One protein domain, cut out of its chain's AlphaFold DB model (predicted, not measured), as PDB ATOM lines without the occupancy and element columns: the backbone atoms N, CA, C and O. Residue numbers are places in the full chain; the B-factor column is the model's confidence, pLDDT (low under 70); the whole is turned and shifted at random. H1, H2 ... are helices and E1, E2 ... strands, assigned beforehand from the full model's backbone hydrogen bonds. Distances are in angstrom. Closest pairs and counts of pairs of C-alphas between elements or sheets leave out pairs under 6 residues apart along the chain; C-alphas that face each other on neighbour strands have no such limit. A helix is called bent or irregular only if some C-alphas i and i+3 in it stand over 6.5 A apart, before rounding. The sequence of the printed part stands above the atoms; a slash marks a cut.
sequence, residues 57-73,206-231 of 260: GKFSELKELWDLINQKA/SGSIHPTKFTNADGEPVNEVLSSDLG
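Overview. This is residues 57 to 73 and 206 to 231 of the 260 residues of the protein "Putative type III restriction-modification system endonuclease protein" of Escherichia coli (UniProt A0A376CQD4). What would one see first in this model? One helix, H1, runs along one side of a small body, a winding loop without named elements, residues 206 to 223, lies beside it, and at one end the short strand E1 turns straight into the one-turn helix H2. The two ends at the cut, residues 73 and 206, lie toward the opposite end of the longest axis. How much of it is regular structure? Of the 43 residues printed, 20, under half, are in named elements, in the order H1, E1, H2; the class is mostly helix, and no two strands pair. How large is its outline? It is only just compact, close to loose, with a radius of gyration of the C-alphas of 10.6 A, and it spans 30 by 21 by 18 A.

Arrangement. How does the first helix stand to the other elements? H1, residues 57 to 69, is apart from E1, residues 224 to 226. It is also apart from H2, residues 227 to 230. How does the strand stand to what follows it? E1 and H2 meet only through their link, which is tight, with 0 residues between them. E1 pairs with no named strand. What do the backbone N and O atoms show in the helices? In H1, 5 of 9 pairs of O i and N i+4 are within hydrogen-bond range, and 7 of 10 pairs of O i and N i+3. H2, with 4 residues, is too short for any O i to N i+4 pair, and its 1 pair of O i and N i+3 is within range.

Along the chain. Where does H1 run? It goes from Gly 57, with its C-alpha at (131.997, 103.267, 96.024), to Ile 69, with its C-alpha at (119.784, 88.445, 101.412), 19.9 A from first to last C-alpha. It is irregular: C-alphas 61 and 64 are 7.2 A apart. Where do E1 and H2 lie? E1 begins at Glu 224 and is 7.0 A long from first to last C-alpha. H2 ends at Leu 230, with its C-alpha at (131.540, 94.058, 111.208), and is 5.4 A long.

Size, cuts and confidence. How far does the printed part reach? The two C-alphas farthest apart are those of Ser 206 and Ser 227, 30.4 A. Is there a cut? Residues 74 to 205 are not printed, and the C-alphas of Ala 73 and Ser 206 are 9.1 A apart across the cut, which falls in the link from H1 to E1. Where is the confidence low? The mean pLDDT of the printed part is 79.3, and residues 206 to 207, 228 and 231 are under 70.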
ATOM      1  N   GLY A  57     131.789 103.535  97.458       77.50
ATOM      2  CA  GLY A  57     131.997 103.267  96.024       77.50
ATOM      3  C   GLY A  57     132.133 101.788  95.628       77.50
ATOM      4  O   GLY A  57     132.124 101.483  94.445       77.50
ATOM      5  N   LYS A  58     132.271 100.868  96.594       78.94
ATOM      6  CA  LYS A  58     132.275  99.415  96.353       78.94
ATOM      7  C   LYS A  58     130.963  98.732  96.726       78.94
ATOM      8  O   LYS A  58     130.789  97.555  96.439       78.94
ATOM      9  N   PHE A  59     130.031  99.466  97.333       79.81
ATOM     10  CA  PHE A  59     128.732  98.922  97.708       79.81
ATOM     11  C   PHE A  59     127.873  98.583  96.485       79.81
ATOM     12  O   PHE A  59     127.099  97.641  96.553       79.81
ATOM     13  N   SER A  60     128.047  99.272  95.353       80.62
ATOM     14  CA  SER A  60     127.310  98.982  94.114       80.62
ATOM     15  C   SER A  60     127.487  97.540  93.628       80.62
ATOM     16  O   SER A  60     126.524  96.943  93.169       80.62
ATOM     17  N   GLU A  61     128.688  96.969  93.783       81.12
ATOM     18  CA  GLU A  61     128.997  95.573  93.426       81.12
ATOM     19  C   GLU A  61     128.337  94.567  94.389       81.12
ATOM     20  O   GLU A  61     128.065  93.433  94.012       81.12
ATOM     21  N   LEU A  62     128.068  94.976  95.636       83.38
ATOM     22  CA  LEU A  62     127.460  94.138  96.675       83.38
ATOM     23  C   LEU A  62     125.939  94.320  96.769       83.38
ATOM     24  O   LEU A  62     125.259  93.452  97.311       83.38
ATOM     25  N   LYS A  63     125.412  95.444  96.272       84.44
ATOM     26  CA  LYS A  63     124.036  95.893  96.498       84.44
ATOM     27  C   LYS A  63     123.017  94.828  96.111       84.44
ATOM     28  O   LYS A  63     122.151  94.517  96.913       84.44
ATOM     29  N   GLU A  64     123.164  94.229  94.934       84.94
ATOM     30  CA  GLU A  64     122.229  93.215  94.436       84.94
ATOM     31  C   GLU A  64     122.151  91.994  95.364       84.94
ATOM     32  O   GLU A  64     121.072  91.613  95.813       84.94
ATOM     33  N   LEU A  65     123.302  91.422  95.728       85.81
ATOM     34  CA  LEU A  65     123.367  90.293  96.658       85.81
ATOM     35  C   LEU A  65     122.854  90.677  98.051       85.81
ATOM     36  O   LEU A  65     122.162  89.899  98.705       85.81
ATOM     37  N   TRP A  66     123.211  91.870  98.517       84.88
ATOM     38  CA  TRP A  66     122.811  92.371  99.823       84.88
ATOM     39  C   TRP A  66     121.301  92.564  99.922       84.88
ATOM     40  O   TRP A  66     120.699  92.159 100.917       84.88
ATOM     41  N   ASP A  67     120.687  93.136  98.893       83.31
ATOM     42  CA  ASP A  67     119.248  93.344  98.842       83.31
ATOM     43  C   ASP A  67     118.527  91.998  98.801       83.31
ATOM     44  O   ASP A  67     117.600  91.813  99.581       83.31
ATOM     45  N   LEU A  68     119.013  91.027  98.010       83.25
ATOM     46  CA  LEU A  68     118.486  89.656  97.978       83.25
ATOM     47  C   LEU A  68     118.521  88.974  99.354       83.25
ATOM     48  O   LEU A  68     117.524  88.391  99.773       83.25
ATOM     49  N   ILE A  69     119.638  89.066 100.082       82.69
ATOM     50  CA  ILE A  69     119.784  88.445 101.412       82.69
ATOM     51  C   ILE A  69     118.858  89.096 102.447       82.69
ATOM     52  O   ILE A  69     118.367  88.419 103.349       82.69
ATOM     53  N   ASN A  70     118.624  90.407 102.342       82.25
ATOM     54  CA  ASN A  70     117.780  91.139 103.288       82.25
ATOM     55  C   ASN A  70     116.283  91.087 102.942       82.25
ATOM     56  O   ASN A  70     115.474  91.679 103.664       82.25
ATOM     57  N   GLN A  71     115.884  90.376 101.883       81.38
ATOM     58  CA  GLN A  71     114.471  90.150 101.596       81.38
ATOM     59  C   GLN A  71     113.825  89.329 102.711       81.38
ATOM     60  O   GLN A  71     114.304  88.269 103.113       81.38
ATOM     61  N   LYS A  72     112.686  89.817 103.203       78.50
ATOM     62  CA  LYS A  72     111.865  89.076 104.159       78.50
ATOM     63  C   LYS A  72     110.936  88.152 103.381       78.50
ATOM     64  O   LYS A  72     110.100  88.622 102.612       78.50
ATOM     65  N   ALA A  73     111.063  86.850 103.606       72.06
ATOM     66  CA  ALA A  73     110.178  85.846 103.031       72.06
ATOM     67  C   ALA A  73     109.380  85.142 104.132       72.06
ATOM     68  O   ALA A  73     109.905  84.857 105.211       72.06
ATOM     69  N   SER A 206     106.120  91.928 100.098       56.34
ATOM     70  CA  SER A 206     106.275  93.210  99.401       56.34
ATOM     71  C   SER A 206     106.375  94.358 100.416       56.34
ATOM     72  O   SER A 206     105.467  95.173 100.559       56.34
ATOM     73  N   GLY A 207     107.451  94.368 101.195       65.94
ATOM     74  CA  GLY A 207     107.821  95.427 102.123       65.94
ATOM     75  C   GLY A 207     109.111  96.108 101.677       65.94
ATOM     76  O   GLY A 207     109.899  95.534 100.926       65.94
ATOM     77  N   SER A 208     109.346  97.328 102.163       70.12
ATOM     78  CA  SER A 208     110.644  97.981 101.980       70.12
ATOM     79  C   SER A 208     111.745  97.127 102.617       70.12
ATOM     80  O   SER A 208     111.698  96.837 103.816       70.12
ATOM     81  N   ILE A 209     112.736  96.728 101.813       75.81
ATOM     82  CA  ILE A 209     113.966  96.050 102.268       75.81
ATOM     83  C   ILE A 209     114.794  97.011 103.139       75.81
ATOM     84  O   ILE A 209     115.568  96.595 104.000       75.81
ATOM     85  N   HIS A 210     114.604  98.315 102.937       80.75
ATOM     86  CA  HIS A 210     115.335  99.381 103.594       80.75
ATOM     87  C   HIS A 210     114.551  99.988 104.769       80.75
ATOM     88  O   HIS A 210     113.318 100.064 104.714       80.75
ATOM     89  N   PRO A 211     115.246 100.461 105.820       84.75
ATOM     90  CA  PRO A 211     116.706 100.510 105.972       84.75
ATOM     91  C   PRO A 211     117.335  99.148 106.312       84.75
ATOM     92  O   PRO A 211     116.761  98.353 107.055       84.75
ATOM     93  N   THR A 212     118.551  98.903 105.813       83.56
ATOM     94  CA  THR A 212     119.368  97.734 106.199       83.56
ATOM     95  C   THR A 212     120.536  98.162 107.089       83.56
ATOM     96  O   THR A 212     120.738  99.341 107.364       83.56
ATOM     97  N   LYS A 213     121.370  97.214 107.532       82.75
ATOM     98  CA  LYS A 213     122.597  97.548 108.278       82.75
ATOM     99  C   LYS A 213     123.573  98.432 107.495       82.75
ATOM    100  O   LYS A 213     124.340  99.160 108.120       82.75
ATOM    101  N   PHE A 214     123.544  98.368 106.163       83.62
ATOM    102  CA  PHE A 214     124.446  99.116 105.285       83.62
ATOM    103  C   PHE A 214     123.751 100.221 104.494       83.62
ATOM    104  O   PHE A 214     124.448 101.006 103.858       83.62
ATOM    105  N   THR A 215     122.420 100.325 104.557       83.88
ATOM    106  CA  THR A 215     121.653 101.311 103.788       83.88
ATOM    107  C   THR A 215     120.708 102.137 104.657       83.88
ATOM    108  O   THR A 215     120.155 101.640 105.639       83.88
ATOM    109  N   ASN A 216     120.514 103.405 104.292       84.50
ATOM    110  CA  ASN A 216     119.497 104.273 104.887       84.50
ATOM    111  C   ASN A 216     118.079 103.871 104.421       84.50
ATOM    112  O   ASN A 216     117.908 102.876 103.717       84.50
ATOM    113  N   ALA A 217     117.054 104.624 104.837       83.75
ATOM    114  CA  ALA A 217     115.659 104.362 104.463       83.75
ATOM    115  C   ALA A 217     115.423 104.431 102.941       83.75
ATOM    116  O   ALA A 217     114.576 103.706 102.429       83.75
ATOM    117  N   ASP A 218     116.226 105.228 102.234       80.69
ATOM    118  CA  ASP A 218     116.159 105.430 100.784       80.69
ATOM    119  C   ASP A 218     116.954 104.372  99.990       80.69
ATOM    120  O   ASP A 218     116.960 104.376  98.760       80.69
ATOM    121  N   GLY A 219     117.631 103.438 100.672       77.81
ATOM    122  CA  GLY A 219     118.445 102.397 100.037       77.81
ATOM    123  C   GLY A 219     119.852 102.833  99.633       77.81
ATOM    124  O   GLY A 219     120.569 102.085  98.960       77.81
ATOM    125  N   GLU A 220     120.279 104.019 100.057       84.56
ATOM    126  CA  GLU A 220     121.626 104.525  99.834       84.56
ATOM    127  C   GLU A 220     122.602 104.006 100.897       84.56
ATOM    128  O   GLU A 220     122.255 103.905 102.079       84.56
ATOM    129  N   PRO A 221     123.847 103.689 100.510       84.81
ATOM    130  CA  PRO A 221     124.870 103.207 101.428       84.81
ATOM    131  C   PRO A 221     125.229 104.234 102.507       84.81
ATOM    132  O   PRO A 221     125.533 105.391 102.221       84.81
ATOM    133  N   VAL A 222     125.275 103.790 103.763       85.25
ATOM    134  CA  VAL A 222     125.642 104.641 104.902       85.25
ATOM    135  C   VAL A 222     127.163 104.825 104.963       85.25
ATOM    136  O   VAL A 222     127.924 103.868 104.839       85.25
ATOM    137  N   ASN A 223     127.626 106.051 105.220       82.12
ATOM    138  CA  ASN A 223     129.058 106.374 105.313       82.12
ATOM    139  C   ASN A 223     129.773 105.686 106.487       82.12
ATOM    140  O   ASN A 223     130.985 105.468 106.439       82.12
ATOM    141  N   GLU A 224     129.042 105.365 107.554       81.50
ATOM    142  CA  GLU A 224     129.582 104.793 108.782       81.50
ATOM    143  C   GLU A 224     128.649 103.741 109.376       81.50
ATOM    144  O   GLU A 224     127.455 103.975 109.557       81.50
ATOM    145  N   VAL A 225     129.227 102.609 109.766       82.81
ATOM    146  CA  VAL A 225     128.523 101.487 110.400       82.81
ATOM    147  C   VAL A 225     129.101 101.218 111.784       82.81
ATOM    148  O   VAL A 225     130.241 101.578 112.073       82.81
ATOM    149  N   LEU A 226     128.330 100.595 112.672       78.56
ATOM    150  CA  LEU A 226     128.840 100.211 113.987       78.56
ATOM    151  C   LEU A 226     129.950  99.168 113.827       78.56
ATOM    152  O   LEU A 226     129.763  98.160 113.151       78.56
ATOM    153  N   SER A 227     131.089  99.367 114.494       75.25
ATOM    154  CA  SER A 227     132.202  98.412 114.412       75.25
ATOM    155  C   SER A 227     131.821  97.028 114.958       75.25
ATOM    156  O   SER A 227     132.418  96.039 114.554       75.25
ATOM    157  N   SER A 228     130.814  96.939 115.836       69.88
ATOM    158  CA  SER A 228     130.248  95.667 116.314       69.88
ATOM    159  C   SER A 228     129.625  94.830 115.201       69.88
ATOM    160  O   SER A 228     129.685  93.606 115.255       69.88
ATOM    161  N   ASP A 229     129.056  95.486 114.191       70.88
ATOM    162  CA  ASP A 229     128.273  94.840 113.136       70.88
ATOM    163  C   ASP A 229     129.192  94.253 112.045       70.88
ATOM    164  O   ASP A 229     128.759  93.440 111.236       70.88
ATOM    165  N   LEU A 230     130.483  94.612 112.064       71.38
ATOM    166  CA  LEU A 230     131.540  94.058 111.208       71.38
ATOM    167  C   LEU A 230     132.348  92.939 111.904       71.38
ATOM    168  O   LEU A 230     133.179  92.275 111.276       71.38
ATOM    169  N   GLY A 231     132.110  92.719 113.204       62.91
ATOM    170  CA  GLY A 231     132.702  91.649 114.009       62.91
ATOM    171  C   GLY A 231     133.569  92.109 115.192       62.91
ATOM    172  O   GLY A 231     133.776  93.289 115.450       62.91
TER     173      GLY A 231